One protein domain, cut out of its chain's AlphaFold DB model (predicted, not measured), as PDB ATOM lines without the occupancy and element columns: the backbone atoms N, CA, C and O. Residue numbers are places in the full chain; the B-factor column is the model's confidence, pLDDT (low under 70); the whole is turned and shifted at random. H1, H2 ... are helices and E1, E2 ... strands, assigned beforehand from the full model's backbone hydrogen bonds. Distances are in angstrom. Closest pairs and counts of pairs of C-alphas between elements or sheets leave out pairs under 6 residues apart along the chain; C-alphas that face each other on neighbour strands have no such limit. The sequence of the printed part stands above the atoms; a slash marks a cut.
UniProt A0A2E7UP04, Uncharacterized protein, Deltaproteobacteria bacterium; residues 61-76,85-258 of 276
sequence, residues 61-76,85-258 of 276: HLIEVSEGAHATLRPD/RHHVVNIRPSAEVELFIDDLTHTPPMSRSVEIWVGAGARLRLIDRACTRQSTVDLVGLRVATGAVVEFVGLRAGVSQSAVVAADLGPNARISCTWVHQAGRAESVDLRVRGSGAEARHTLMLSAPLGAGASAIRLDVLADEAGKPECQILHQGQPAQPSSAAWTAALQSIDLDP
ATOM      1  N   HIS A  61      22.255 -12.396 -12.534       69.88
ATOM      2  CA  HIS A  61      22.817 -13.724 -12.305       69.88
ATOM      3  C   HIS A  61      23.687 -13.726 -11.064       69.88
ATOM      4  O   HIS A  61      24.515 -12.831 -10.907       69.88
ATOM      5  N   LEU A  62      23.554 -14.772 -10.254       79.12
ATOM      6  CA  LEU A  62      24.613 -15.223  -9.366       79.12
ATOM      7  C   LEU A  62      25.318 -16.408 -10.033       79.12
ATOM      8  O   LEU A  62      24.675 -17.416 -10.330       79.12
ATOM      9  N   ILE A  63      26.619 -16.277 -10.276       76.50
ATOM     10  CA  ILE A  63      27.440 -17.296 -10.940       76.50
ATOM     11  C   ILE A  63      28.591 -17.670 -10.020       76.50
ATOM     12  O   ILE A  63      29.369 -16.804  -9.623       76.50
ATOM     13  N   GLU A  64      28.741 -18.960  -9.735       78.19
ATOM     14  CA  GLU A  64      29.904 -19.484  -9.020       78.19
ATOM     15  C   GLU A  64      30.659 -20.496  -9.887       78.19
ATOM     16  O   GLU A  64      30.069 -21.435 -10.429       78.19
ATOM     17  N   VAL A  65      31.974 -20.300 -10.006       69.31
ATOM     18  CA  VAL A  65      32.892 -21.201 -10.714       69.31
ATOM     19  C   VAL A  65      33.830 -21.841  -9.706       69.31
ATOM     20  O   VAL A  65      34.510 -21.136  -8.965       69.31
ATOM     21  N   SER A  66      33.858 -23.172  -9.682       72.19
ATOM     22  CA  SER A  66      34.646 -23.974  -8.741       72.19
ATOM     23  C   SER A  66      36.159 -23.784  -8.900       72.19
ATOM     24  O   SER A  66      36.648 -23.348  -9.939       72.19
ATOM     25  N   GLU A  67      36.912 -24.116  -7.850       83.44
ATOM     26  CA  GLU A  67      38.377 -24.017  -7.840       83.44
ATOM     27  C   GLU A  67      38.998 -24.886  -8.946       83.44
ATOM     28  O   GLU A  67      38.583 -26.029  -9.144       83.44
ATOM     29  N   GLY A  68      39.965 -24.329  -9.683       73.31
ATOM     30  CA  GLY A  68      40.650 -25.014 -10.786       73.31
ATOM     31  C   GLY A  68      39.772 -25.356 -11.997       73.31
ATOM     32  O   GLY A  68      40.228 -26.053 -12.902       73.31
ATOM     33  N   ALA A  69      38.511 -24.915 -12.027       69.31
ATOM     34  CA  ALA A  69      37.616 -25.208 -13.137       69.31
ATOM     35  C   ALA A  69      37.980 -24.387 -14.381       69.31
ATOM     36  O   ALA A  69      38.376 -23.229 -14.280       69.31
ATOM     37  N   HIS A  70      37.770 -24.977 -15.556       80.06
ATOM     38  CA  HIS A  70      37.831 -24.276 -16.836       80.06
ATOM     39  C   HIS A  70      36.405 -24.128 -17.373       80.06
ATOM     40  O   HIS A  70      35.692 -25.128 -17.495       80.06
ATOM     41  N   ALA A  71      35.972 -22.904 -17.671       65.50
ATOM     42  CA  ALA A  71      34.598 -22.643 -18.088       65.50
ATOM     43  C   ALA A  71      34.497 -21.532 -19.136       65.50
ATOM     44  O   ALA A  71      35.141 -20.492 -19.029       65.50
ATOM     45  N   THR A  72      33.599 -21.720 -20.100       74.62
ATOM     46  CA  THR A  72      33.100 -20.642 -20.956       74.62
ATOM     47  C   THR A  72      31.636 -20.417 -20.609       74.62
ATOM     48  O   THR A  72      30.820 -21.333 -20.712       74.62
ATOM     49  N   LEU A  73      31.305 -19.212 -20.157       70.06
ATOM     50  CA  LEU A  73      29.996 -18.853 -19.629       70.06
ATOM     51  C   LEU A  73      29.396 -17.729 -20.458       70.06
ATOM     52  O   LEU A  73      30.039 -16.717 -20.717       70.06
ATOM     53  N   ARG A  74      28.133 -17.891 -20.840       71.62
ATOM     54  CA  ARG A  74      27.362 -16.879 -21.559       71.62
ATOM     55  C   ARG A  74      25.940 -16.896 -21.008       71.62
ATOM     56  O   ARG A  74      25.111 -17.631 -21.537       71.62
ATOM     57  N   PRO A  75      25.690 -16.209 -19.880       65.75
ATOM     58  CA  PRO A  75      24.375 -16.181 -19.261       65.75
ATOM     59  C   PRO A  75      23.345 -15.589 -20.219       65.75
ATOM     60  O   PRO A  75      23.652 -14.660 -20.969       65.75
ATOM     61  N   ASP A  76      22.126 -16.117 -20.163       61.16
ATOM     62  CA  ASP A  76      21.014 -15.596 -20.952       61.16
ATOM     63  C   ASP A  76      20.697 -14.142 -20.570       61.16
ATOM     64  O   ASP A  76      21.038 -13.644 -19.503       61.16
ATOM     65  N   ARG A  85      20.043  -3.985 -14.275       73.19
ATOM     66  CA  ARG A  85      20.630  -5.329 -14.147       73.19
ATOM     67  C   ARG A  85      21.784  -5.364 -13.171       73.19
ATOM     68  O   ARG A  85      22.587  -4.427 -13.118       73.19
ATOM     69  N   HIS A  86      21.873  -6.458 -12.424       77.56
ATOM     70  CA  HIS A  86      22.957  -6.676 -11.474       77.56
ATOM     71  C   HIS A  86      23.439  -8.126 -11.513       77.56
ATOM     72  O   HIS A  86      22.699  -9.042 -11.163       77.56
ATOM     73  N   HIS A  87      24.682  -8.338 -11.937       77.88
ATOM     74  CA  HIS A  87      25.316  -9.655 -11.956       77.88
ATOM     75  C   HIS A  87      26.378  -9.757 -10.861       77.88
ATOM     76  O   HIS A  87      27.160  -8.834 -10.659       77.88
ATOM     77  N   VAL A  88      26.431 -10.905 -10.194       83.06
ATOM     78  CA  VAL A  88      27.399 -11.239  -9.149       83.06
ATOM     79  C   VAL A  88      28.110 -12.511  -9.593       83.06
ATOM     80  O   VAL A  88      27.471 -13.543  -9.809       83.06
ATOM     81  N   VAL A  89      29.428 -12.448  -9.756       83.75
ATOM     82  CA  VAL A  89      30.223 -13.565 -10.278       83.75
ATOM     83  C   VAL A  89      31.381 -13.861  -9.337       83.75
ATOM     84  O   VAL A  89      32.180 -12.988  -9.016       83.75
ATOM     85  N   ASN A  90      31.501 -15.112  -8.911       86.56
ATOM     86  CA  ASN A  90      32.565 -15.569  -8.031       86.56
ATOM     87  C   ASN A  90      33.379 -16.666  -8.722       86.56
ATOM     88  O   ASN A  90      32.890 -17.776  -8.941       86.56
ATOM     89  N   ILE A  91      34.625 -16.350  -9.060       85.94
ATOM     90  CA  ILE A  91      35.570 -17.256  -9.704       85.94
ATOM     91  C   ILE A  91      36.565 -17.699  -8.642       85.94
ATOM     92  O   ILE A  91      37.331 -16.891  -8.117       85.94
ATOM     93  N   ARG A  92      36.539 -18.982  -8.289       85.31
ATOM     94  CA  ARG A  92      37.400 -19.531  -7.235       85.31
ATOM     95  C   ARG A  92      38.866 -19.628  -7.697       85.31
ATOM     96  O   ARG A  92      39.147 -19.454  -8.883       85.31
ATOM     97  N   PRO A  93      39.819 -19.841  -6.766       94.69
ATOM     98  CA  PRO A  93      41.245 -19.866  -7.083       94.69
ATOM     99  C   PRO A  93      41.599 -20.804  -8.239       94.69
ATOM    100  O   PRO A  93      40.942 -21.823  -8.457       94.69
ATOM    101  N   SER A  94      42.633 -20.431  -8.990       89.19
ATOM    102  CA  SER A  94      43.183 -21.208 -10.109       89.19
ATOM    103  C   SER A  94      42.204 -21.572 -11.237       89.19
ATOM    104  O   SER A  94      42.593 -22.304 -12.141       89.19
ATOM    105  N   ALA A  95      40.962 -21.084 -11.216       75.50
ATOM    106  CA  ALA A  95      40.004 -21.309 -12.288       75.50
ATOM    107  C   ALA A  95      40.348 -20.466 -13.526       75.50
ATOM    108  O   ALA A  95      40.892 -19.368 -13.406       75.50
ATOM    109  N   GLU A  96      39.991 -20.954 -14.710       83.94
ATOM    110  CA  GLU A  96      40.130 -20.237 -15.976       83.94
ATOM    111  C   GLU A  96      38.756 -20.054 -16.621       83.94
ATOM    112  O   GLU A  96      38.070 -21.020 -16.955       83.94
ATOM    113  N   VAL A  97      38.334 -18.803 -16.779       75.06
ATOM    114  CA  VAL A  97      36.968 -18.475 -17.186       75.06
ATOM    115  C   VAL A  97      36.972 -17.504 -18.349       75.06
ATOM    116  O   VAL A  97      37.596 -16.447 -18.279       75.06
ATOM    117  N   GLU A  98      36.203 -17.820 -19.381       78.88
ATOM    118  CA  GLU A  98      35.772 -16.858 -20.389       78.88
ATOM    119  C   GLU A  98      34.289 -16.543 -20.165       78.88
ATOM    120  O   GLU A  98      33.442 -17.429 -20.249       78.88
ATOM    121  N   LEU A  99      33.968 -15.297 -19.823       78.56
ATOM    122  CA  LEU A  99      32.613 -14.859 -19.494       78.56
ATOM    123  C   LEU A  99      32.132 -13.831 -20.514       78.56
ATOM    124  O   LEU A  99      32.742 -12.778 -20.677       78.56
ATOM    125  N   PHE A 100      30.996 -14.112 -21.137       76.62
ATOM    126  CA  PHE A 100      30.297 -13.219 -22.049       76.62
ATOM    127  C   PHE A 100      29.082 -12.623 -21.339       76.62
ATOM    128  O   PHE A 100      28.231 -13.370 -20.860       76.62
ATOM    129  N   ILE A 101      28.980 -11.295 -21.288       78.44
ATOM    130  CA  ILE A 101      27.776 -10.596 -20.825       78.44
ATOM    131  C   ILE A 101      27.223  -9.802 -21.998       78.44
ATOM    132  O   ILE A 101      27.830  -8.823 -22.431       78.44
ATOM    133  N   ASP A 102      26.070 -10.240 -22.493       74.44
ATOM    134  CA  ASP A 102      25.472  -9.716 -23.711       74.44
ATOM    135  C   ASP A 102      24.227  -8.886 -23.432       74.44
ATOM    136  O   ASP A 102      23.311  -9.305 -22.723       74.44
ATOM    137  N   ASP A 103      24.177  -7.727 -24.070       72.50
ATOM    138  CA  ASP A 103      23.038  -6.827 -24.048       72.50
ATOM    139  C   ASP A 103      22.766  -6.275 -25.460       72.50
ATOM    140  O   ASP A 103      23.151  -5.168 -25.830       72.50
ATOM    141  N   LEU A 104      22.148  -7.099 -26.304       67.75
ATOM    142  CA  LEU A 104      22.078  -6.848 -27.749       67.75
ATOM    143  C   LEU A 104      20.718  -6.312 -28.231       67.75
ATOM    144  O   LEU A 104      20.506  -6.196 -29.435       67.75
ATOM    145  N   THR A 105      19.751  -6.053 -27.336       58.31
ATOM    146  CA  THR A 105      18.329  -5.939 -27.744       58.31
ATOM    147  C   THR A 105      17.535  -4.773 -27.141       58.31
ATOM    148  O   THR A 105      16.305  -4.768 -27.228       58.31
ATOM    149  N   HIS A 106      18.161  -3.756 -26.540       57.34
ATOM    150  CA  HIS A 106      17.401  -2.815 -25.700       57.34
ATOM    151  C   HIS A 106      16.898  -1.539 -26.383       57.34
ATOM    152  O   HIS A 106      17.609  -0.798 -27.067       57.34
ATOM    153  N   THR A 107      15.598  -1.306 -26.168       55.06
ATOM    154  CA  THR A 107      14.826  -0.146 -26.632       55.06
ATOM    155  C   THR A 107      14.632   0.928 -25.550       55.06
ATOM    156  O   THR A 107      14.641   2.095 -25.935       55.06
ATOM    157  N   PRO A 108      14.490   0.612 -24.242       57.69
ATOM    158  CA  PRO A 108      14.515   1.617 -23.170       57.69
ATOM    159  C   PRO A 108      15.944   1.910 -22.668       57.69
ATOM    160  O   PRO A 108      16.836   1.083 -22.876       57.69
ATOM    161  N   PRO A 109      16.175   3.036 -21.960       57.81
ATOM    162  CA  PRO A 109      17.432   3.293 -21.261       57.81
ATOM    163  C   PRO A 109      17.604   2.267 -20.138       57.81
ATOM    164  O   PRO A 109      16.642   1.971 -19.431       57.81
ATOM    165  N   MET A 110      18.817   1.752 -19.951       69.75
ATOM    166  CA  MET A 110      19.097   0.734 -18.938       69.75
ATOM    167  C   MET A 110      20.381   1.062 -18.181       69.75
ATOM    168  O   MET A 110      21.342   1.587 -18.740       69.75
ATOM    169  N   SER A 111      20.403   0.729 -16.894       73.00
ATOM    170  CA  SER A 111      21.630   0.730 -16.105       73.00
ATOM    171  C   SER A 111      22.020  -0.689 -15.756       73.00
ATOM    172  O   SER A 111      21.182  -1.482 -15.319       73.00
ATOM    173  N   ARG A 112      23.299  -0.997 -15.923       78.44
ATOM    174  CA  ARG A 112      23.836  -2.334 -15.701       78.44
ATOM    175  C   ARG A 112      24.991  -2.285 -14.731       78.44
ATOM    176  O   ARG A 112      25.805  -1.366 -14.738       78.44
ATOM    177  N   SER A 113      25.051  -3.309 -13.903       82.69
ATOM    178  CA  SER A 113      26.112  -3.494 -12.937       82.69
ATOM    179  C   SER A 113      26.563  -4.946 -12.919       82.69
ATOM    180  O   SER A 113      25.747  -5.862 -13.030       82.69
ATOM    181  N   VAL A 114      27.867  -5.160 -12.805       85.06
ATOM    182  CA  VAL A 114      28.451  -6.478 -12.570       85.06
ATOM    183  C   VAL A 114      29.537  -6.366 -11.512       85.06
ATOM    184  O   VAL A 114      30.390  -5.487 -11.589       85.06
ATOM    185  N   GLU A 115      29.503  -7.256 -10.530       89.81
ATOM    186  CA  GLU A 115      30.518  -7.393  -9.492       89.81
ATOM    187  C   GLU A 115      31.167  -8.771  -9.609       89.81
ATOM    188  O   GLU A 115      30.476  -9.793  -9.596       89.81
ATOM    189  N   ILE A 116      32.493  -8.803  -9.756       92.62
ATOM    190  CA  ILE A 116      33.247 -10.040  -9.964       92.62
ATOM    191  C   ILE A 116      34.377 -10.162  -8.953       92.62
ATOM    192  O   ILE A 116      35.243  -9.290  -8.861       92.62
ATOM    193  N   TRP A 117      34.412 -11.296  -8.261       94.69
ATOM    194  CA  TRP A 117      35.545 -11.730  -7.453       94.69
ATOM    195  C   TRP A 117      36.340 -12.772  -8.231       94.69
ATOM    196  O   TRP A 117      35.795 -13.790  -8.654       94.69
ATOM    197  N   VAL A 118      37.630 -12.509  -8.415       95.94
ATOM    198  CA  VAL A 118      38.567 -13.383  -9.121       95.94
ATOM    199  C   VAL A 118      39.570 -13.911  -8.104       95.94
ATOM    200  O   VAL A 118      40.352 -13.148  -7.538       95.94
ATOM    201  N   GLY A 119      39.501 -15.212  -7.830       92.31
ATOM    202  CA  GLY A 119      40.310 -15.902  -6.832       92.31
ATOM    203  C   GLY A 119      41.797 -15.947  -7.175       92.31
ATOM    204  O   GLY A 119      42.208 -15.654  -8.294       92.31
ATOM    205  N   ALA A 120      42.626 -16.308  -6.193       95.81
ATOM    206  CA  ALA A 120      44.081 -16.277  -6.339       95.81
ATOM    207  C   ALA A 120      44.557 -17.157  -7.506       95.81
ATOM    208  O   ALA A 120      44.099 -18.289  -7.663       95.81
ATOM    209  N   GLY A 121      45.457 -16.624  -8.336       94.50
ATOM    210  CA  GLY A 121      45.974 -17.317  -9.521       94.50
ATOM    211  C   GLY A 121      44.931 -17.669 -10.592       94.50
ATOM    212  O   GLY A 121      45.277 -18.362 -11.545       94.50
ATOM    213  N   ALA A 122      43.674 -17.233 -10.450       94.12
ATOM    214  CA  ALA A 122      42.640 -17.465 -11.448       94.12
ATOM    215  C   ALA A 122      42.828 -16.548 -12.664       94.12
ATOM    216  O   ALA A 122      43.470 -15.492 -12.595       94.12
ATOM    217  N   ARG A 123      42.248 -16.957 -13.790       94.12
ATOM    218  CA  ARG A 123      42.268 -16.224 -15.054       94.12
ATOM    219  C   ARG A 123      40.843 -15.948 -15.495       94.12
ATOM    220  O   ARG A 123      40.046 -16.872 -15.626       94.12
ATOM    221  N   LEU A 124      40.535 -14.684 -15.743       93.62
ATOM    222  CA  LEU A 124      39.251 -14.260 -16.284       93.62
ATOM    223  C   LEU A 124      39.472 -13.504 -17.587       93.62
ATOM    224  O   LEU A 124      40.179 -12.500 -17.611       93.62
ATOM    225  N   ARG A 125      38.785 -13.937 -18.637       89.12
ATOM    226  CA  ARG A 125      38.526 -13.147 -19.832       89.12
ATOM    227  C   ARG A 125      37.056 -12.735 -19.838       89.12
ATOM    228  O   ARG A 125      36.182 -13.564 -20.068       89.12
ATOM    229  N   LEU A 126      36.780 -11.473 -19.532       89.12
ATOM    230  CA  LEU A 126      35.439 -10.896 -19.520       89.12
ATOM    231  C   LEU A 126      35.189 -10.118 -20.809       89.12
ATOM    232  O   LEU A 126      35.920  -9.189 -21.149       89.12
ATOM    233  N   ILE A 127      34.107 -10.477 -21.483       82.06
ATOM    234  CA  ILE A 127      33.695  -9.944 -22.771       82.06
ATOM    235  C   ILE A 127      32.304  -9.361 -22.572       82.06
ATOM    236  O   ILE A 127      31.301 -10.071 -22.525       82.06
ATOM    237  N   ASP A 128      32.256  -8.051 -22.403       84.38
ATOM    238  CA  ASP A 128      31.033  -7.315 -22.146       84.38
ATOM    239  C   ASP A 128      30.584  -6.619 -23.433       84.38
ATOM    240  O   ASP A 128      31.266  -5.729 -23.937       84.38
ATOM    241  N   ARG A 129      29.407  -6.974 -23.949       80.19
ATOM    242  CA  ARG A 129      28.880  -6.434 -25.204       80.19
ATOM    243  C   ARG A 129      27.534  -5.777 -24.991       80.19
ATOM    244  O   ARG A 129      26.657  -6.356 -24.357       80.19
ATOM    245  N   ALA A 130      27.355  -4.598 -25.580       76.94
ATOM    246  CA  ALA A 130      26.047  -3.969 -25.660       76.94
ATOM    247  C   ALA A 130      25.803  -3.279 -27.011       76.94
ATOM    248  O   ALA A 130      26.696  -2.604 -27.532       76.94
ATOM    249  N   CYS A 131      24.585  -3.412 -27.543       74.00
ATOM    250  CA  CYS A 131      24.047  -2.568 -28.612       74.00
ATOM    251  C   CYS A 131      22.767  -1.899 -28.125       74.00
ATOM    252  O   CYS A 131      21.741  -2.555 -27.924       74.00
ATOM    253  N   THR A 132      22.822  -0.583 -27.922       65.50
ATOM    254  CA  THR A 132      21.702   0.159 -27.336       65.50
ATOM    255  C   THR A 132      21.257   1.301 -28.234       65.50
ATOM    256  O   THR A 132      22.043   2.117 -28.712       65.50
ATOM    257  N   ARG A 133      19.946   1.400 -28.465       64.94
ATOM    258  CA  ARG A 133      19.366   2.535 -29.210       64.94
ATOM    259  C   ARG A 133      19.094   3.746 -28.315       64.94
ATOM    260  O   ARG A 133      18.731   4.809 -28.816       64.94
ATOM    261  N   GLN A 134      19.258   3.585 -27.003       65.44
ATOM    262  CA  GLN A 134      19.061   4.602 -25.976       65.44
ATOM    263  C   GLN A 134      20.171   4.530 -24.925       65.44
ATOM    264  O   GLN A 134      20.912   3.557 -24.852       65.44
ATOM    265  N   SER A 135      20.279   5.589 -24.126       67.69
ATOM    266  CA  SER A 135      21.369   5.803 -23.177       67.69
ATOM    267  C   SER A 135      21.516   4.702 -22.128       67.69
ATOM    268  O   SER A 135      20.547   4.365 -21.450       67.69
ATOM    269  N   THR A 136      22.749   4.230 -21.940       71.38
ATOM    270  CA  THR A 136      23.130   3.313 -20.858       71.38
ATOM    271  C   THR A 136      24.125   3.915 -19.879       71.38
ATOM    272  O   THR A 136      24.882   4.833 -20.216       71.38
ATOM    273  N   VAL A 137      24.092   3.381 -18.656       76.44
ATOM    274  CA  VAL A 137      25.114   3.592 -17.625       76.44
ATOM    275  C   VAL A 137      25.627   2.236 -17.170       76.44
ATOM    276  O   VAL A 137      24.847   1.419 -16.668       76.44
ATOM    277  N   ASP A 138      26.933   2.030 -17.308       82.88
ATOM    278  CA  ASP A 138      27.563   0.738 -17.065       82.88
ATOM    279  C   ASP A 138      28.515   0.798 -15.877       82.88
ATOM    280  O   ASP A 138      29.376   1.671 -15.800       82.88
ATOM    281  N   LEU A 139      28.374  -0.152 -14.955       86.25
ATOM    282  CA  LEU A 139      29.209  -0.269 -13.765       86.25
ATOM    283  C   LEU A 139      29.829  -1.670 -13.705       86.25
ATOM    284  O   LEU A 139      29.125  -2.675 -13.646       86.25
ATOM    285  N   VAL A 140      31.155  -1.751 -13.693       90.50
ATOM    286  CA  VAL A 140      31.898  -3.013 -13.595       90.50
ATOM    287  C   VAL A 140      32.812  -2.936 -12.380       90.50
ATOM    288  O   VAL A 140      33.730  -2.122 -12.340       90.50
ATOM    289  N   GLY A 141      32.561  -3.771 -11.377       91.69
ATOM    290  CA  GLY A 141      33.388  -3.930 -10.187       91.69
ATOM    291  C   GLY A 141      34.205  -5.217 -10.260       91.69
ATOM    292  O   GLY A 141      33.646  -6.297 -10.424       91.69
ATOM    293  N   LEU A 142      35.523  -5.116 -10.106       93.50
ATOM    294  CA  LEU A 142      36.448  -6.247 -10.121       93.50
ATOM    295  C   LEU A 142      37.232  -6.293  -8.805       93.50
ATOM    296  O   LEU A 142      37.812  -5.298  -8.365       93.50
ATOM    297  N   ARG A 143      37.259  -7.461  -8.169       94.44
ATOM    298  CA  ARG A 143      38.096  -7.773  -7.006       94.44
ATOM    299  C   ARG A 143      39.044  -8.885  -7.418       94.44
ATOM    300  O   ARG A 143      38.638 -10.038  -7.514       94.44
ATOM    301  N   VAL A 144      40.284  -8.525  -7.717       94.06
ATOM    302  CA  VAL A 144      41.265  -9.424  -8.324       94.06
ATOM    303  C   VAL A 144      42.256  -9.844  -7.254       94.06
ATOM    304  O   VAL A 144      43.028  -9.023  -6.773       94.06
ATOM    305  N   ALA A 145      42.215 -11.104  -6.834       94.31
ATOM    306  CA  ALA A 145      43.099 -11.606  -5.793       94.31
ATOM    307  C   ALA A 145      44.554 -11.736  -6.272       94.31
ATOM    308  O   ALA A 145      44.870 -11.597  -7.454       94.31
ATOM    309  N   THR A 146      45.447 -12.028  -5.328       93.69
ATOM    310  CA  THR A 146      46.884 -12.186  -5.562       93.69
ATOM    311  C   THR A 146      47.194 -13.094  -6.753       93.69
ATOM    312  O   THR A 146      46.673 -14.209  -6.850       93.69
ATOM    313  N   GLY A 147      48.068 -12.622  -7.642       93.94
ATOM    314  CA  GLY A 147      48.542 -13.374  -8.808       93.94
ATOM    315  C   GLY A 147      47.469 -13.722  -9.847       93.94
ATOM    316  O   GLY A 147      47.757 -14.478 -10.773       93.94
ATOM    317  N   ALA A 148      46.239 -13.223  -9.701       96.94
ATOM    318  CA  ALA A 148      45.183 -13.440 -10.677       96.94
ATOM    319  C   ALA A 148      45.326 -12.498 -11.879       96.94
ATOM    320  O   ALA A 148      45.913 -11.413 -11.787       96.94
ATOM    321  N   VAL A 149      44.780 -12.921 -13.017       96.00
ATOM    322  CA  VAL A 149      44.875 -12.196 -14.287       96.00
ATOM    323  C   VAL A 149      43.481 -11.961 -14.848       96.00
ATOM    324  O   VAL A 149      42.709 -12.903 -15.017       96.00
ATOM    325  N   VAL A 150      43.176 -10.706 -15.172       96.31
ATOM    326  CA  VAL A 150      41.912 -10.313 -15.800       96.31
ATOM    327  C   VAL A 150      42.172  -9.619 -17.132       96.31
ATOM    328  O   VAL A 150      42.885  -8.621 -17.195       96.31
ATOM    329  N   GLU A 151      41.551 -10.115 -18.192       92.81
ATOM    330  CA  GLU A 151      41.353  -9.400 -19.449       92.81
ATOM    331  C   GLU A 151      39.883  -8.981 -19.515       92.81
ATOM    332  O   GLU A 151      38.991  -9.822 -19.472       92.81
ATOM    333  N   PHE A 152      39.623  -7.683 -19.601       91.50
ATOM    334  CA  PHE A 152      38.290  -7.124 -19.753       91.50
ATOM    335  C   PHE A 152      38.181  -6.393 -21.087       91.50
ATOM    336  O   PHE A 152      38.971  -5.490 -21.373       91.50
ATOM    337  N   VAL A 153      37.179  -6.762 -21.880       85.56
ATOM    338  CA  VAL A 153      36.864  -6.141 -23.164       85.56
ATOM    339  C   VAL A 153      35.406  -5.690 -23.154       85.56
ATOM    340  O   VAL A 153      34.498  -6.513 -23.243       85.56
ATOM    341  N   GLY A 154      35.190  -4.380 -23.060       84.81
ATOM    342  CA  GLY A 154      33.887  -3.744 -23.239       84.81
ATOM    343  C   GLY A 154      33.690  -3.310 -24.689       84.81
ATOM    344  O   GLY A 154      34.501  -2.556 -25.222       84.81
ATOM    345  N   LEU A 155      32.619  -3.770 -25.332       81.06
ATOM    346  CA  LEU A 155      32.222  -3.395 -26.688       81.06
ATOM    347  C   LEU A 155      30.862  -2.696 -26.643       81.06
ATOM    348  O   LEU A 155      29.890  -3.259 -26.128       81.06
ATOM    349  N   ARG A 156      30.790  -1.482 -27.190       79.94
ATOM    350  CA  ARG A 156      29.568  -0.672 -27.253       79.94
ATOM    351  C   ARG A 156      29.271  -0.224 -28.672       79.94
ATOM    352  O   ARG A 156      30.072   0.476 -29.289       79.94
ATOM    353  N   ALA A 157      28.086  -0.576 -29.150       75.44
ATOM    354  CA  ALA A 157      27.475  -0.006 -30.342       75.44
ATOM    355  C   ALA A 157      26.230   0.802 -29.937       75.44
ATOM    356  O   ALA A 157      25.491   0.406 -29.036       75.44
ATOM    357  N   GLY A 158      25.972   1.935 -30.592       71.31
ATOM    358  CA  GLY A 158      24.712   2.667 -30.410       71.31
ATOM    359  C   GLY A 158      24.833   3.945 -29.579       71.31
ATOM    360  O   GLY A 158      25.472   4.873 -30.052       71.31
ATOM    361  N   VAL A 159      24.167   4.084 -28.423       62.69
ATOM    362  CA  VAL A 159      24.220   5.302 -27.580       62.69
ATOM    363  C   VAL A 159      24.555   4.939 -26.133       62.69
ATOM    364  O   VAL A 159      23.661   4.659 -25.340       62.69
ATOM    365  N   SER A 160      25.830   5.035 -25.755       64.50
ATOM    366  CA  SER A 160      26.256   4.944 -24.351       64.50
ATOM    367  C   SER A 160      26.495   6.337 -23.761       64.50
ATOM    368  O   SER A 160      27.046   7.203 -24.443       64.50
ATOM    369  N   GLN A 161      26.052   6.581 -22.521       70.69
ATOM    370  CA  GLN A 161      26.322   7.848 -21.826       70.69
ATOM    371  C   GLN A 161      27.581   7.766 -20.970       70.69
ATOM    372  O   GLN A 161      28.413   8.674 -21.023       70.69
ATOM    373  N   SER A 162      27.703   6.713 -20.160       76.19
ATOM    374  CA  SER A 162      28.780   6.608 -19.186       76.19
ATOM    375  C   SER A 162      29.105   5.164 -18.829       76.19
ATOM    376  O   SER A 162      28.201   4.348 -18.652       76.19
ATOM    377  N   ALA A 163      30.389   4.882 -18.643       82.31
ATOM    378  CA  ALA A 163      30.875   3.611 -18.136       82.31
ATOM    379  C   ALA A 163      31.904   3.831 -17.029       82.31
ATOM    380  O   ALA A 163      32.798   4.669 -17.157       82.31
ATOM    381  N   VAL A 164      31.799   3.049 -15.957       85.38
ATOM    382  CA  VAL A 164      32.774   3.002 -14.868       85.38
ATOM    383  C   VAL A 164      33.246   1.568 -14.689       85.38
ATOM    384  O   VAL A 164      32.453   0.678 -14.385       85.38
ATOM    385  N   VAL A 165      34.551   1.356 -14.803       89.25
ATOM    386  CA  VAL A 165      35.211   0.097 -14.452       89.25
ATOM    387  C   VAL A 165      36.097   0.363 -13.247       89.25
ATOM    388  O   VAL A 165      37.023   1.167 -13.320       89.25
ATOM    389  N   ALA A 166      35.815  -0.293 -12.129       89.44
ATOM    390  CA  ALA A 166      36.566  -0.176 -10.889       89.44
ATOM    391  C   ALA A 166      37.180  -1.530 -10.521       89.44
ATOM    392  O   ALA A 166      36.456  -2.497 -10.302       89.44
ATOM    393  N   ALA A 167      38.505  -1.596 -10.418       90.69
ATOM    394  CA  ALA A 167      39.237  -2.802 -10.058       90.69
ATOM    395  C   ALA A 167      40.073  -2.596  -8.791       90.69
ATOM    396  O   ALA A 167      40.829  -1.630  -8.700       90.69
ATOM    397  N   ASP A 168      39.982  -3.539  -7.854       90.50
ATOM    398  CA  ASP A 168      40.913  -3.666  -6.732       90.50
ATOM    399  C   ASP A 168      41.856  -4.842  -7.000       90.50
ATOM    400  O   ASP A 168      41.394  -5.966  -7.209       90.50
ATOM    401  N   LEU A 169      43.166  -4.587  -7.000       89.56
ATOM    402  CA  LEU A 169      44.202  -5.571  -7.317       89.56
ATOM    403  C   LEU A 169      44.930  -6.062  -6.064       89.56
ATOM    404  O   LEU A 169      45.448  -5.273  -5.274       89.56
ATOM    405  N   GLY A 170      45.003  -7.376  -5.896       90.19
ATOM    406  CA  GLY A 170      45.908  -8.060  -4.979       90.19
ATOM    407  C   GLY A 170      47.366  -7.942  -5.418       90.19
ATOM    408  O   GLY A 170      47.637  -7.603  -6.569       90.19
ATOM    409  N   PRO A 171      48.320  -8.262  -4.532       90.00
ATOM    410  CA  PRO A 171      49.726  -8.368  -4.900       90.00
ATOM    411  C   PRO A 171      49.953  -9.220  -6.152       90.00
ATOM    412  O   PRO A 171      49.345 -10.283  -6.305       90.00
ATOM    413  N   ASN A 172      50.827  -8.776  -7.052       93.06
ATOM    414  CA  ASN A 172      51.146  -9.468  -8.309       93.06
ATOM    415  C   ASN A 172      49.945  -9.720  -9.246       93.06
ATOM    416  O   ASN A 172      50.065 -10.483 -10.206       93.06
ATOM    417  N   ALA A 173      48.775  -9.134  -8.976       93.81
ATOM    418  CA  ALA A 173      47.611  -9.263  -9.842       93.81
ATOM    419  C   ALA A 173      47.737  -8.355 -11.067       93.81
ATOM    420  O   ALA A 173      48.301  -7.258 -10.998       93.81
ATOM    421  N   ARG A 174      47.153  -8.785 -12.186       94.19
ATOM    422  CA  ARG A 174      47.152  -8.026 -13.438       94.19
ATOM    423  C   ARG A 174      45.738  -7.821 -13.953       94.19
ATOM    424  O   ARG A 174      44.931  -8.748 -13.960       94.19
ATOM    425  N   ILE A 175      45.486  -6.631 -14.485       92.38
ATOM    426  CA  ILE A 175      44.301  -6.342 -15.288       92.38
ATOM    427  C   ILE A 175      44.693  -5.668 -16.605       92.38
ATOM    428  O   ILE A 175      45.525  -4.763 -16.630       92.38
ATOM    429  N   SER A 176      44.080  -6.105 -17.699       89.44
ATOM    430  CA  SER A 176      44.022  -5.372 -18.962       89.44
ATOM    431  C   SER A 176      42.570  -5.007 -19.222       89.44
ATOM    432  O   SER A 176      41.711  -5.882 -19.276       89.44
ATOM    433  N   CYS A 177      42.288  -3.717 -19.337       88.00
ATOM    434  CA  CYS A 177      40.952  -3.194 -19.569       88.00
ATOM    435  C   CYS A 177      40.937  -2.487 -20.919       88.00
ATOM    436  O   CYS A 177      41.588  -1.457 -21.080       88.00
ATOM    437  N   THR A 178      40.179  -3.019 -21.869       81.88
ATOM    438  CA  THR A 178      39.952  -2.422 -23.184       81.88
ATOM    439  C   THR A 178      38.478  -2.063 -23.316       81.88
ATOM    440  O   THR A 178      37.613  -2.916 -23.151       81.88
ATOM    441  N   TRP A 179      38.183  -0.810 -23.639       81.31
ATOM    442  CA  TRP A 179      36.837  -0.350 -23.959       81.31
ATOM    443  C   TRP A 179      36.814   0.180 -25.383       81.31
ATOM    444  O   TRP A 179      37.616   1.044 -25.743       81.31
ATOM    445  N   VAL A 180      35.907  -0.347 -26.194       78.19
ATOM    446  CA  VAL A 180      35.727   0.018 -27.595       78.19
ATOM    447  C   VAL A 180      34.294   0.461 -27.792       78.19
ATOM    448  O   VAL A 180      33.345  -0.214 -27.397       78.19
ATOM    449  N   HIS A 181      34.152   1.602 -28.440       76.62
ATOM    450  CA  HIS A 181      32.887   2.274 -28.619       76.62
ATOM    451  C   HIS A 181      32.719   2.673 -30.086       76.62
ATOM    452  O   HIS A 181      33.649   3.193 -30.705       76.62
ATOM    453  N   GLN A 182      31.502   2.525 -30.606       74.38
ATOM    454  CA  GLN A 182      31.036   3.159 -31.835       74.38
ATOM    455  C   GLN A 182      29.626   3.740 -31.639       74.38
ATOM    456  O   GLN A 182      28.631   3.015 -31.680       74.38
ATOM    457  N   ALA A 183      29.532   5.063 -31.483       68.25
ATOM    458  CA  ALA A 183      28.259   5.779 -31.371       68.25
ATOM    459  C   ALA A 183      28.220   7.060 -32.195       68.25
ATOM    460  O   ALA A 183      29.237   7.654 -32.549       68.25
ATOM    461  N   GLY A 184      27.003   7.561 -32.402       65.75
ATOM    462  CA  GLY A 184      26.770   8.911 -32.917       65.75
ATOM    463  C   GLY A 184      27.002  10.033 -31.891       65.75
ATOM    464  O   GLY A 184      26.834  11.200 -32.239       65.75
ATOM    465  N   ARG A 185      27.335   9.721 -30.630       67.56
ATOM    466  CA  ARG A 185      27.540  10.693 -29.540       67.56
ATOM    467  C   ARG A 185      28.714  10.287 -28.659       67.56
ATOM    468  O   ARG A 185      29.056   9.119 -28.610       67.56
ATOM    469  N   ALA A 186      29.301  11.258 -27.967       64.31
ATOM    470  CA  ALA A 186      30.388  10.983 -27.042       64.31
ATOM    471  C   ALA A 186      29.911  10.212 -25.795       64.31
ATOM    472  O   ALA A 186      28.804  10.455 -25.311       64.31
ATOM    473  N   GLU A 187      30.775   9.349 -25.267       72.62
ATOM    474  CA  GLU A 187      30.613   8.611 -24.008       72.62
ATOM    475  C   GLU A 187      31.708   9.036 -23.021       72.62
ATOM    476  O   GLU A 187      32.852   9.267 -23.416       72.62
ATOM    477  N   SER A 188      31.385   9.123 -21.730       77.12
ATOM    478  CA  SER A 188      32.404   9.239 -20.678       77.12
ATOM    479  C   SER A 188      32.810   7.853 -20.175       77.12
ATOM    480  O   SER A 188      31.950   7.132 -19.671       77.12
ATOM    481  N   VAL A 189      34.091   7.498 -20.243       76.44
ATOM    482  CA  VAL A 189      34.594   6.237 -19.679       76.44
ATOM    483  C   VAL A 189      35.571   6.534 -18.546       76.44
ATOM    484  O   VAL A 189      36.562   7.237 -18.748       76.44
ATOM    485  N   ASP A 190      35.289   5.966 -17.377       79.12
ATOM    486  CA  ASP A 190      36.097   6.043 -16.164       79.12
ATOM    487  C   ASP A 190      36.676   4.662 -15.835       79.12
ATOM    488  O   ASP A 190      35.958   3.753 -15.421       79.12
ATOM    489  N   LEU A 191      37.992   4.511 -15.949       77.75
ATOM    490  CA  LEU A 191      38.714   3.329 -15.487       77.75
ATOM    491  C   LEU A 191      39.441   3.671 -14.186       77.75
ATOM    492  O   LEU A 191      40.254   4.596 -14.136       77.75
ATOM    493  N   ARG A 192      39.146   2.935 -13.117       82.81
ATOM    494  CA  ARG A 192      39.697   3.140 -11.776       82.81
ATOM    495  C   ARG A 192      40.355   1.852 -11.321       82.81
ATOM    496  O   ARG A 192      39.695   0.823 -11.229       82.81
ATOM    497  N   VAL A 193      41.645   1.901 -11.016       81.25
ATOM    498  CA  VAL A 193      42.390   0.746 -10.514       81.25
ATOM    499  C   VAL A 193      43.065   1.114  -9.211       81.25
ATOM    500  O   VAL A 193      43.856   2.054  -9.142       81.25
ATOM    501  N   ARG A 194      42.752   0.365  -8.166       83.81
ATOM    502  CA  ARG A 194      43.273   0.554  -6.822       83.81
ATOM    503  C   ARG A 194      44.037  -0.696  -6.396       83.81
ATOM    504  O   ARG A 194      43.674  -1.815  -6.742       83.81
ATOM    505  N   GLY A 195      45.094  -0.502  -5.621       76.31
ATOM    506  CA  GLY A 195      45.773  -1.597  -4.933       76.31
ATOM    507  C   GLY A 195      45.033  -2.056  -3.677       76.31
ATOM    508  O   GLY A 195      44.413  -1.249  -2.977       76.31
ATOM    509  N   SER A 196      45.131  -3.338  -3.351       69.06
ATOM    510  CA  SER A 196      44.666  -3.898  -2.082       69.06
ATOM    511  C   SER A 196      45.859  -4.220  -1.178       69.06
ATOM    512  O   SER A 196      46.840  -4.819  -1.609       69.06
ATOM    513  N   GLY A 197      45.797  -3.766   0.076       58.50
ATOM    514  CA  GLY A 197      46.891  -3.882   1.045       58.50
ATOM    515  C   GLY A 197      46.968  -2.676   1.986       58.50
ATOM    516  O   GLY A 197      46.421  -1.614   1.688       58.50
ATOM    517  N   ALA A 198      47.639  -2.835   3.131       51.28
ATOM    518  CA  ALA A 198      47.731  -1.805   4.176       51.28
ATOM    519  C   ALA A 198      48.472  -0.527   3.723       51.28
ATOM    520  O   ALA A 198      48.216   0.554   4.253       51.28
ATOM    521  N   GLU A 199      49.343  -0.640   2.717       49.69
ATOM    522  CA  GLU A 199      50.107   0.480   2.147       49.69
ATOM    523  C   GLU A 199      49.497   1.044   0.848       49.69
ATOM    524  O   GLU A 199      49.901   2.103   0.364       49.69
ATOM    525  N   ALA A 200      48.470   0.395   0.291       53.97
ATOM    526  CA  ALA A 200      47.902   0.754  -1.003       53.97
ATOM    527  C   ALA A 200      46.893   1.917  -0.895       53.97
ATOM    528  O   ALA A 200      45.677   1.738  -0.948       53.97
ATOM    529  N   ARG A 201      47.405   3.150  -0.769       56.22
ATOM    530  CA  ARG A 201      46.615   4.395  -0.918       56.22
ATOM    531  C   ARG A 201      46.501   4.878  -2.369       56.22
ATOM    532  O   ARG A 201      45.884   5.908  -2.631       56.22
ATOM    533  N   HIS A 202      47.117   4.166  -3.309       60.16
ATOM    534  CA  HIS A 202      47.223   4.598  -4.695       60.16
ATOM    535  C   HIS A 202      46.039   4.096  -5.522       60.16
ATOM    536  O   HIS A 202      45.781   2.895  -5.607       60.16
ATOM    537  N   THR A 203      45.326   5.045  -6.127       70.00
ATOM    538  CA  THR A 203      44.311   4.790  -7.151       70.00
ATOM    539  C   THR A 203      44.799   5.408  -8.450       70.00
ATOM    540  O   THR A 203      45.060   6.609  -8.508       70.00
ATOM    541  N   LEU A 204      44.930   4.588  -9.484       67.50
ATOM    542  CA  LEU A 204      45.062   5.041 -10.858       67.50
ATOM    543  C   LEU A 204      43.658   5.323 -11.381       67.50
ATOM    544  O   LEU A 204      42.773   4.474 -11.282       67.50
ATOM    545  N   MET A 205      43.445   6.520 -11.913       73.19
ATOM    546  CA  MET A 205      42.178   6.906 -12.516       73.19
ATOM    547  C   MET A 205      42.440   7.451 -13.910       73.19
ATOM    548  O   MET A 205      43.244   8.366 -14.086       73.19
ATOM    549  N   LEU A 206      41.737   6.888 -14.880       66.50
ATOM    550  CA  LEU A 206      41.714   7.334 -16.256       66.50
ATOM    551  C   LEU A 206      40.268   7.653 -16.615       66.50
ATOM    552  O   LEU A 206      39.452   6.752 -16.774       66.50
ATOM    553  N   SER A 207      39.979   8.940 -16.741       70.25
ATOM    554  CA  SER A 207      38.687   9.441 -17.197       70.25
ATOM    555  C   SER A 207      38.877  10.067 -18.565       70.25
ATOM    556  O   SER A 207      39.649  11.016 -18.716       70.25
ATOM    557  N   ALA A 208      38.192   9.535 -19.568       64.62
ATOM    558  CA  ALA A 208      38.345   9.966 -20.946       64.62
ATOM    559  C   ALA A 208      36.978  10.099 -21.623       64.62
ATOM    560  O   ALA A 208      36.208   9.134 -21.645       64.62
ATOM    561  N   PRO A 209      36.666  11.261 -22.226       66.00
ATOM    562  CA  PRO A 209      35.582  11.323 -23.185       66.00
ATOM    563  C   PRO A 209      36.016  10.582 -24.455       66.00
ATOM    564  O   PRO A 209      37.027  10.919 -25.079       66.00
ATOM    565  N   LEU A 210      35.247   9.576 -24.852       68.25
ATOM    566  CA  LEU A 210      35.342   8.965 -26.170       68.25
ATOM    567  C   LEU A 210      34.396   9.732 -27.090       68.25
ATOM    568  O   LEU A 210      33.197   9.785 -26.841       68.25
ATOM    569  N   GLY A 211      34.947  10.404 -28.102       60.78
ATOM    570  CA  GLY A 211      34.169  11.201 -29.052       60.78
ATOM    571  C   GLY A 211      33.264  10.344 -29.944       60.78
ATOM    572  O   GLY A 211      33.402   9.126 -29.997       60.78
ATOM    573  N   ALA A 212      32.364  10.997 -30.685       65.69
ATOM    574  CA  ALA A 212      31.508  10.315 -31.656       65.69
ATOM    575  C   ALA A 212      32.337   9.591 -32.740       65.69
ATOM    576  O   ALA A 212      33.386  10.079 -33.169       65.69
ATOM    577  N   GLY A 213      31.829   8.454 -33.217       66.06
ATOM    578  CA  GLY A 213      32.517   7.543 -34.131       66.06
ATOM    579  C   GLY A 213      33.181   6.370 -33.407       66.06
ATOM    580  O   GLY A 213      32.883   6.094 -32.248       66.06
ATOM    581  N   ALA A 214      34.058   5.651 -34.109       66.38
ATOM    582  CA  ALA A 214      34.794   4.526 -33.539       66.38
ATOM    583  C   ALA A 214      35.978   5.021 -32.691       66.38
ATOM    584  O   ALA A 214      36.886   5.672 -33.211       66.38
ATOM    585  N   SER A 215      35.982   4.686 -31.403       69.44
ATOM    586  CA  SER A 215      37.008   5.081 -30.435       69.44
ATOM    587  C   SER A 215      37.336   3.922 -29.500       69.44
ATOM    588  O   SER A 215      36.482   3.082 -29.218       69.44
ATOM    589  N   ALA A 216      38.567   3.882 -28.996       72.81
ATOM    590  CA  ALA A 216      38.978   2.898 -28.008       72.81
ATOM    591  C   ALA A 216      39.850   3.521 -26.913       72.81
ATOM    592  O   ALA A 216      40.583   4.492 -27.134       72.81
ATOM    593  N   ILE A 217      39.789   2.914 -25.734       71.75
ATOM    594  CA  ILE A 217      40.694   3.174 -24.622       71.75
ATOM    595  C   ILE A 217      41.168   1.850 -24.043       71.75
ATOM    596  O   ILE A 217      40.395   0.903 -23.911       71.75
ATOM    597  N   ARG A 218      42.456   1.778 -23.718       79.44
ATOM    598  CA  ARG A 218      43.061   0.623 -23.069       79.44
ATOM    599  C   ARG A 218      43.945   1.061 -21.918       79.44
ATOM    600  O   ARG A 218      44.739   1.992 -22.062       79.44
ATOM    601  N   LEU A 219      43.823   0.338 -20.816       75.94
ATOM    602  CA  LEU A 219      44.642   0.484 -19.628       75.94
ATOM    603  C   LEU A 219      45.102  -0.900 -19.163       75.94
ATOM    604  O   LEU A 219      44.272  -1.738 -18.807       75.94
ATOM    605  N   ASP A 220      46.416  -1.112 -19.124       80.06
ATOM    606  CA  ASP A 220      47.017  -2.301 -18.519       80.06
ATOM    607  C   ASP A 220      47.695  -1.909 -17.208       80.06
ATOM    608  O   ASP A 220      48.533  -1.003 -17.173       80.06
ATOM    609  N   VAL A 221      47.351  -2.614 -16.134       83.75
ATOM    610  CA  VAL A 221      47.888  -2.377 -14.793       83.75
ATOM    611  C   VAL A 221      48.390  -3.685 -14.204       83.75
ATOM    612  O   VAL A 221      47.717  -4.717 -14.270       83.75
ATOM    613  N   LEU A 222      49.572  -3.616 -13.603       87.44
ATOM    614  CA  LEU A 222      50.159  -4.677 -12.798       87.44
ATOM    615  C   LEU A 222      50.319  -4.157 -11.371       87.44
ATOM    616  O   LEU A 222      50.811  -3.048 -11.181       87.44
ATOM    617  N   ALA A 223      49.898  -4.933 -10.380       86.75
ATOM    618  CA  ALA A 223      50.236  -4.662  -8.992       86.75
ATOM    619  C   ALA A 223      51.570  -5.327  -8.631       86.75
ATOM    620  O   ALA A 223      51.804  -6.470  -9.021       86.75
ATOM    621  N   ASP A 224      52.427  -4.635  -7.885       86.38
ATOM    622  CA  ASP A 224      53.674  -5.205  -7.361       86.38
ATOM    623  C   ASP A 224      53.427  -6.185  -6.190       86.38
ATOM    624  O   ASP A 224      52.285  -6.487  -5.822       86.38
ATOM    625  N   GLU A 225      54.501  -6.690  -5.576       87.94
ATOM    626  CA  GLU A 225      54.432  -7.599  -4.421       87.94
ATOM    627  C   GLU A 225      53.785  -6.965  -3.174       87.94
ATOM    628  O   GLU A 225      53.280  -7.683  -2.309       87.94
ATOM    629  N   ALA A 226      53.762  -5.631  -3.080       81.94
ATOM    630  CA  ALA A 226      53.102  -4.887  -2.009       81.94
ATOM    631  C   ALA A 226      51.635  -4.544  -2.342       81.94
ATOM    632  O   ALA A 226      50.921  -3.982  -1.505       81.94
ATOM    633  N   GLY A 227      51.165  -4.885  -3.547       77.81
ATOM    634  CA  GLY A 227      49.818  -4.578  -4.025       77.81
ATOM    635  C   GLY A 227      49.666  -3.163  -4.586       77.81
ATOM    636  O   GLY A 227      48.538  -2.724  -4.807       77.81
ATOM    637  N   LYS A 228      50.754  -2.420  -4.822       83.62
ATOM    638  CA  LYS A 228      50.698  -1.083  -5.426       83.62
ATOM    639  C   LYS A 228      50.482  -1.206  -6.941       83.62
ATOM    640  O   LYS A 228      51.273  -1.870  -7.606       83.62
ATOM    641  N   PRO A 229      49.451  -0.556  -7.512       82.56
ATOM    642  CA  PRO A 229      49.173  -0.632  -8.939       82.56
ATOM    643  C   PRO A 229      50.126   0.264  -9.742       82.56
ATOM    644  O   PRO A 229      50.279   1.451  -9.445       82.56
ATOM    645  N   GLU A 230      50.695  -0.285 -10.809       79.25
ATOM    646  CA  GLU A 230      51.553   0.410 -11.766       79.25
ATOM    647  C   GLU A 230      50.976   0.292 -13.180       79.25
ATOM    648  O   GLU A 230      50.759  -0.806 -13.702       79.25
ATOM    649  N   CYS A 231      50.712   1.442 -13.806       78.19
ATOM    650  CA  CYS A 231      50.268   1.504 -15.194       78.19
ATOM    651  C   CYS A 231      51.410   1.059 -16.110       78.19
ATOM    652  O   CYS A 231      52.456   1.703 -16.145       78.19
ATOM    653  N   GLN A 232      51.181  -0.004 -16.873       69.94
ATOM    654  CA  GLN A 232      52.143  -0.526 -17.843       69.94
ATOM    655  C   GLN A 232      51.891   0.063 -19.231       69.94
ATOM    656  O   GLN A 232      52.820   0.457 -19.929       69.94
ATOM    657  N   ILE A 233      50.618   0.151 -19.623       64.69
ATOM    658  CA  ILE A 233      50.211   0.610 -20.951       64.69
ATOM    659  C   ILE A 233      48.973   1.494 -20.823       64.69
ATOM    660  O   ILE A 233      48.002   1.124 -20.163       64.69
ATOM    661  N   LEU A 234      49.003   2.636 -21.508       62.41
ATOM    662  CA  LEU A 234      47.864   3.528 -21.693       62.41
ATOM    663  C   LEU A 234      47.730   3.865 -23.178       62.41
ATOM    664  O   LEU A 234      48.628   4.469 -23.766       62.41
ATOM    665  N   HIS A 235      46.588   3.527 -23.768       62.16
ATOM    666  CA  HIS A 235      46.238   3.945 -25.121       62.16
ATOM    667  C   HIS A 235      44.860   4.591 -25.132       62.16
ATOM    668  O   HIS A 235      43.903   4.039 -24.597       62.16
ATOM    669  N   GLN A 236      44.750   5.739 -25.793       63.22
ATOM    670  CA  GLN A 236      43.483   6.418 -26.040       63.22
ATOM    671  C   GLN A 236      43.480   6.937 -27.476       63.22
ATOM    672  O   GLN A 236      44.447   7.566 -27.911       63.22
ATOM    673  N   GLY A 237      42.393   6.699 -28.206       59.19
ATOM    674  CA  GLY A 237      42.190   7.301 -29.518       59.19
ATOM    675  C   GLY A 237      41.391   6.430 -30.472       59.19
ATOM    676  O   GLY A 237      40.806   5.413 -30.098       59.19
ATOM    677  N   GLN A 238      41.369   6.845 -31.735       55.62
ATOM    678  CA  GLN A 238      40.811   6.022 -32.798       55.62
ATOM    679  C   GLN A 238      41.740   4.822 -33.042       55.62
ATOM    680  O   GLN A 238      42.955   5.013 -33.165       55.62
ATOM    681  N   PRO A 239      41.210   3.587 -33.114       50.53
ATOM    682  CA  PRO A 239      42.033   2.439 -33.454       50.53
ATOM    683  C   PRO A 239      42.685   2.641 -34.830       50.53
ATOM    684  O   PRO A 239      42.040   3.117 -35.763       50.53
ATOM    685  N   ALA A 240      43.957   2.249 -34.978       45.19
ATOM    686  CA  ALA A 240      44.646   2.276 -36.272       45.19
ATOM    687  C   ALA A 240      43.828   1.523 -37.340       45.19
ATOM    688  O   ALA A 240      43.169   0.540 -37.014       45.19
ATOM    689  N   GLN A 241      43.882   1.933 -38.615       40.91
ATOM    690  CA  GLN A 241      43.050   1.354 -39.688       40.91
ATOM    691  C   GLN A 241      42.943  -0.191 -39.733       40.91
ATOM    692  O   GLN A 241      41.821  -0.671 -39.899       40.91
ATOM    693  N   PRO A 242      44.012  -0.996 -39.550       40.88
ATOM    694  CA  PRO A 242      43.861  -2.456 -39.509       40.88
ATOM    695  C   PRO A 242      43.099  -2.942 -38.266       40.88
ATOM    696  O   PRO A 242      42.274  -3.847 -38.355       40.88
ATOM    697  N   SER A 243      43.311  -2.298 -37.116       47.84
ATOM    698  CA  SER A 243      42.552  -2.537 -35.885       47.84
ATOM    699  C   SER A 243      41.095  -2.111 -36.042       47.84
ATOM    700  O   SER A 243      40.202  -2.804 -35.574       47.84
ATOM    701  N   SER A 244      40.842  -1.001 -36.737       47.59
ATOM    702  CA  SER A 244      39.500  -0.500 -37.029       47.59
ATOM    703  C   SER A 244      38.676  -1.518 -37.815       47.59
ATOM    704  O   SER A 244      37.522  -1.723 -37.471       47.59
ATOM    705  N   ALA A 245      39.255  -2.233 -38.787       53.12
ATOM    706  CA  ALA A 245      38.544  -3.291 -39.512       53.12
ATOM    707  C   ALA A 245      38.142  -4.471 -38.603       53.12
ATOM    708  O   ALA A 245      37.002  -4.928 -38.662       53.12
ATOM    709  N   ALA A 246      39.043  -4.919 -37.723       55.00
ATOM    710  CA  ALA A 246      38.777  -5.997 -36.768       55.00
ATOM    711  C   ALA A 246      37.745  -5.590 -35.695       55.00
ATOM    712  O   ALA A 246      36.831  -6.352 -35.387       55.00
ATOM    713  N   TRP A 247      37.838  -4.361 -35.176       52.84
ATOM    714  CA  TRP A 247      36.854  -3.796 -34.249       52.84
ATOM    715  C   TRP A 247      35.507  -3.542 -34.916       52.84
ATOM    716  O   TRP A 247      34.478  -3.823 -34.320       52.84
ATOM    717  N   THR A 248      35.503  -3.071 -36.163       55.44
ATOM    718  CA  THR A 248      34.287  -2.892 -36.961       55.44
ATOM    719  C   THR A 248      33.605  -4.234 -37.193       55.44
ATOM    720  O   THR A 248      32.402  -4.314 -37.006       55.44
ATOM    721  N   ALA A 249      34.342  -5.304 -37.505       57.31
ATOM    722  CA  ALA A 249      33.775  -6.651 -37.617       57.31
ATOM    723  C   ALA A 249      33.199  -7.152 -36.276       57.31
ATOM    724  O   ALA A 249      32.092  -7.689 -36.240       57.31
ATOM    725  N   ALA A 250      33.901  -6.908 -35.162       57.12
ATOM    726  CA  ALA A 250      33.419  -7.244 -33.823       57.12
ATOM    727  C   ALA A 250      32.144  -6.473 -33.455       57.12
ATOM    728  O   ALA A 250      31.197  -7.065 -32.951       57.12
ATOM    729  N   LEU A 251      32.086  -5.174 -33.751       58.59
ATOM    730  CA  LEU A 251      30.923  -4.319 -33.510       58.59
ATOM    731  C   LEU A 251      29.766  -4.651 -34.468       58.59
ATOM    732  O   LEU A 251      28.618  -4.679 -34.049       58.59
ATOM    733  N   GLN A 252      30.044  -5.004 -35.723       59.97
ATOM    734  CA  GLN A 252      29.036  -5.479 -36.680       59.97
ATOM    735  C   GLN A 252      28.449  -6.838 -36.277       59.97
ATOM    736  O   GLN A 252      27.273  -7.085 -36.526       59.97
ATOM    737  N   SER A 253      29.224  -7.699 -35.604       54.72
ATOM    738  CA  SER A 253      28.709  -8.957 -35.039       54.72
ATOM    739  C   SER A 253      27.684  -8.738 -33.917       54.72
ATOM    740  O   SER A 253      26.874  -9.620 -33.648       54.72
ATOM    741  N   ILE A 254      27.696  -7.558 -33.285       54.31
ATOM    742  CA  ILE A 254      26.722  -7.139 -32.268       54.31
ATOM    743  C   ILE A 254      25.415  -6.673 -32.948       54.31
ATOM    744  O   ILE A 254      24.341  -6.870 -32.387       54.31
ATOM    745  N   ASP A 255      25.487  -6.126 -34.169       50.12
ATOM    746  CA  ASP A 255      24.330  -5.626 -34.933       50.12
ATOM    747  C   ASP A 255      23.570  -6.711 -35.728       50.12
ATOM    748  O   ASP A 255      22.424  -6.476 -36.120       50.12
ATOM    749  N   LEU A 256      24.183  -7.871 -36.013       43.78
ATOM    750  CA  LEU A 256      23.691  -8.773 -37.068       43.78
ATOM    751  C   LEU A 256      22.795  -9.939 -36.624       43.78
ATOM    752  O   LEU A 256      21.974 -10.363 -37.434       43.78
ATOM    753  N   ASP A 257      22.877 -10.439 -35.389       43.78
ATOM    754  CA  ASP A 257      21.927 -11.451 -34.894       43.78
ATOM    755  C   ASP A 257      22.041 -11.619 -33.361       43.78
ATOM    756  O   ASP A 257      23.056 -12.128 -32.881       43.78
ATOM    757  N   PRO A 258      21.039 -11.230 -32.548       43.75
ATOM    758  CA  PRO A 258      21.111 -11.371 -31.093       43.75
ATOM    759  C   PRO A 258      21.118 -12.834 -30.608       43.75
ATOM    760  O   PRO A 258      21.293 -13.060 -29.411       43.75
TER     761      PRO A 258
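This is residues 61 to 76 and 85 to 258 of the 276 residues of an uncharacterized protein of Deltaproteobacteria bacterium (UniProt A0A2E7UP04). The chain is wound in stacked turns as a flattened strand solenoid, with E1, E3, E5, the later parts of E6 and E7, and E9 and E10 in one wall, and E2, E4, the earlier parts of E6 and E7, and E8, E11 and E12 in the other. The hairpins E9 with E10 and E11 with E12 finish the stack at one end, and H1 runs across the outside of the second wall. The printed part has 190 residues, with twelve named strands, E1 to E12, followed by one named helix, H1; it is mostly strand, and its one branched sheet has parallel and antiparallel pairs. It is compact, with a radius of gyration of the C-alphas of 16.1 A, and spans 43 by 31 by 30 A.

E1, residues 61 to 65, begins at C-alpha 61 (22.817, -13.724, -12.305). E2 is residues 70 to 73, E3 85 to 91, E4 96 to 106, 30.2 A long, and E5 110 to 118, 26.0 A. E6, residues 123 to 144, bends by 172 degrees at residue 141, and its first and last C-alphas are 9.6 A apart. E7, residues 149 to 169, bends by 175 degrees at residue 166, and its ends are also 9.6 A apart. E8 is residues 174 to 183, 29.5 A, E9 187 to 195, 26.4 A, E10 203 to 210, E11 213 to 223, 33.1 A, and E12 229 to 237, which bends by 60 degrees at residue 232. H1, residues 241 to 256, is 22.0 A long and ends at C-alpha 256 (23.691, -8.773, -37.068).

The sheet is twisted. E1 and E3 are parallel at 8 degrees, with N 63 and O 88 2.9 A apart. E2 and E4 are parallel at 1 degree, with N 71 and O 96 2.9 A apart. Beside E6, E4 and E5 lie on one side and E7 on the other. E6 and E7 are parallel, with N 126 and O 151 2.8 A apart and N 140 and O 164 2.8 A apart. Beside E7, E8 and E9 lie on the side other than E6. E8 and E11 are antiparallel, with N 177 and O 219 2.9 A apart. H1 is on the sheet at a height of 9.4 A, across the strands at 68 degrees to E6 on the local plane; the closest C-alphas of E7 and H1 are those of Ala 157 and Leu 251, 6.4 A. In H1, 11 of 12 O i to N i+4 pairs are within hydrogen-bond range.

The C-alphas farthest apart, those of Ala 198 and Leu 256, are 48.2 A apart. Residues 77 to 84 are not printed, with 12.3 A between C-alphas 76 and 85. Of the links that are printed whole, E9 to E10 is short but not tight, and the others are tight. The mean pLDDT of the printed part is 74.9; 67 residues are under 70, among them 232 to 258.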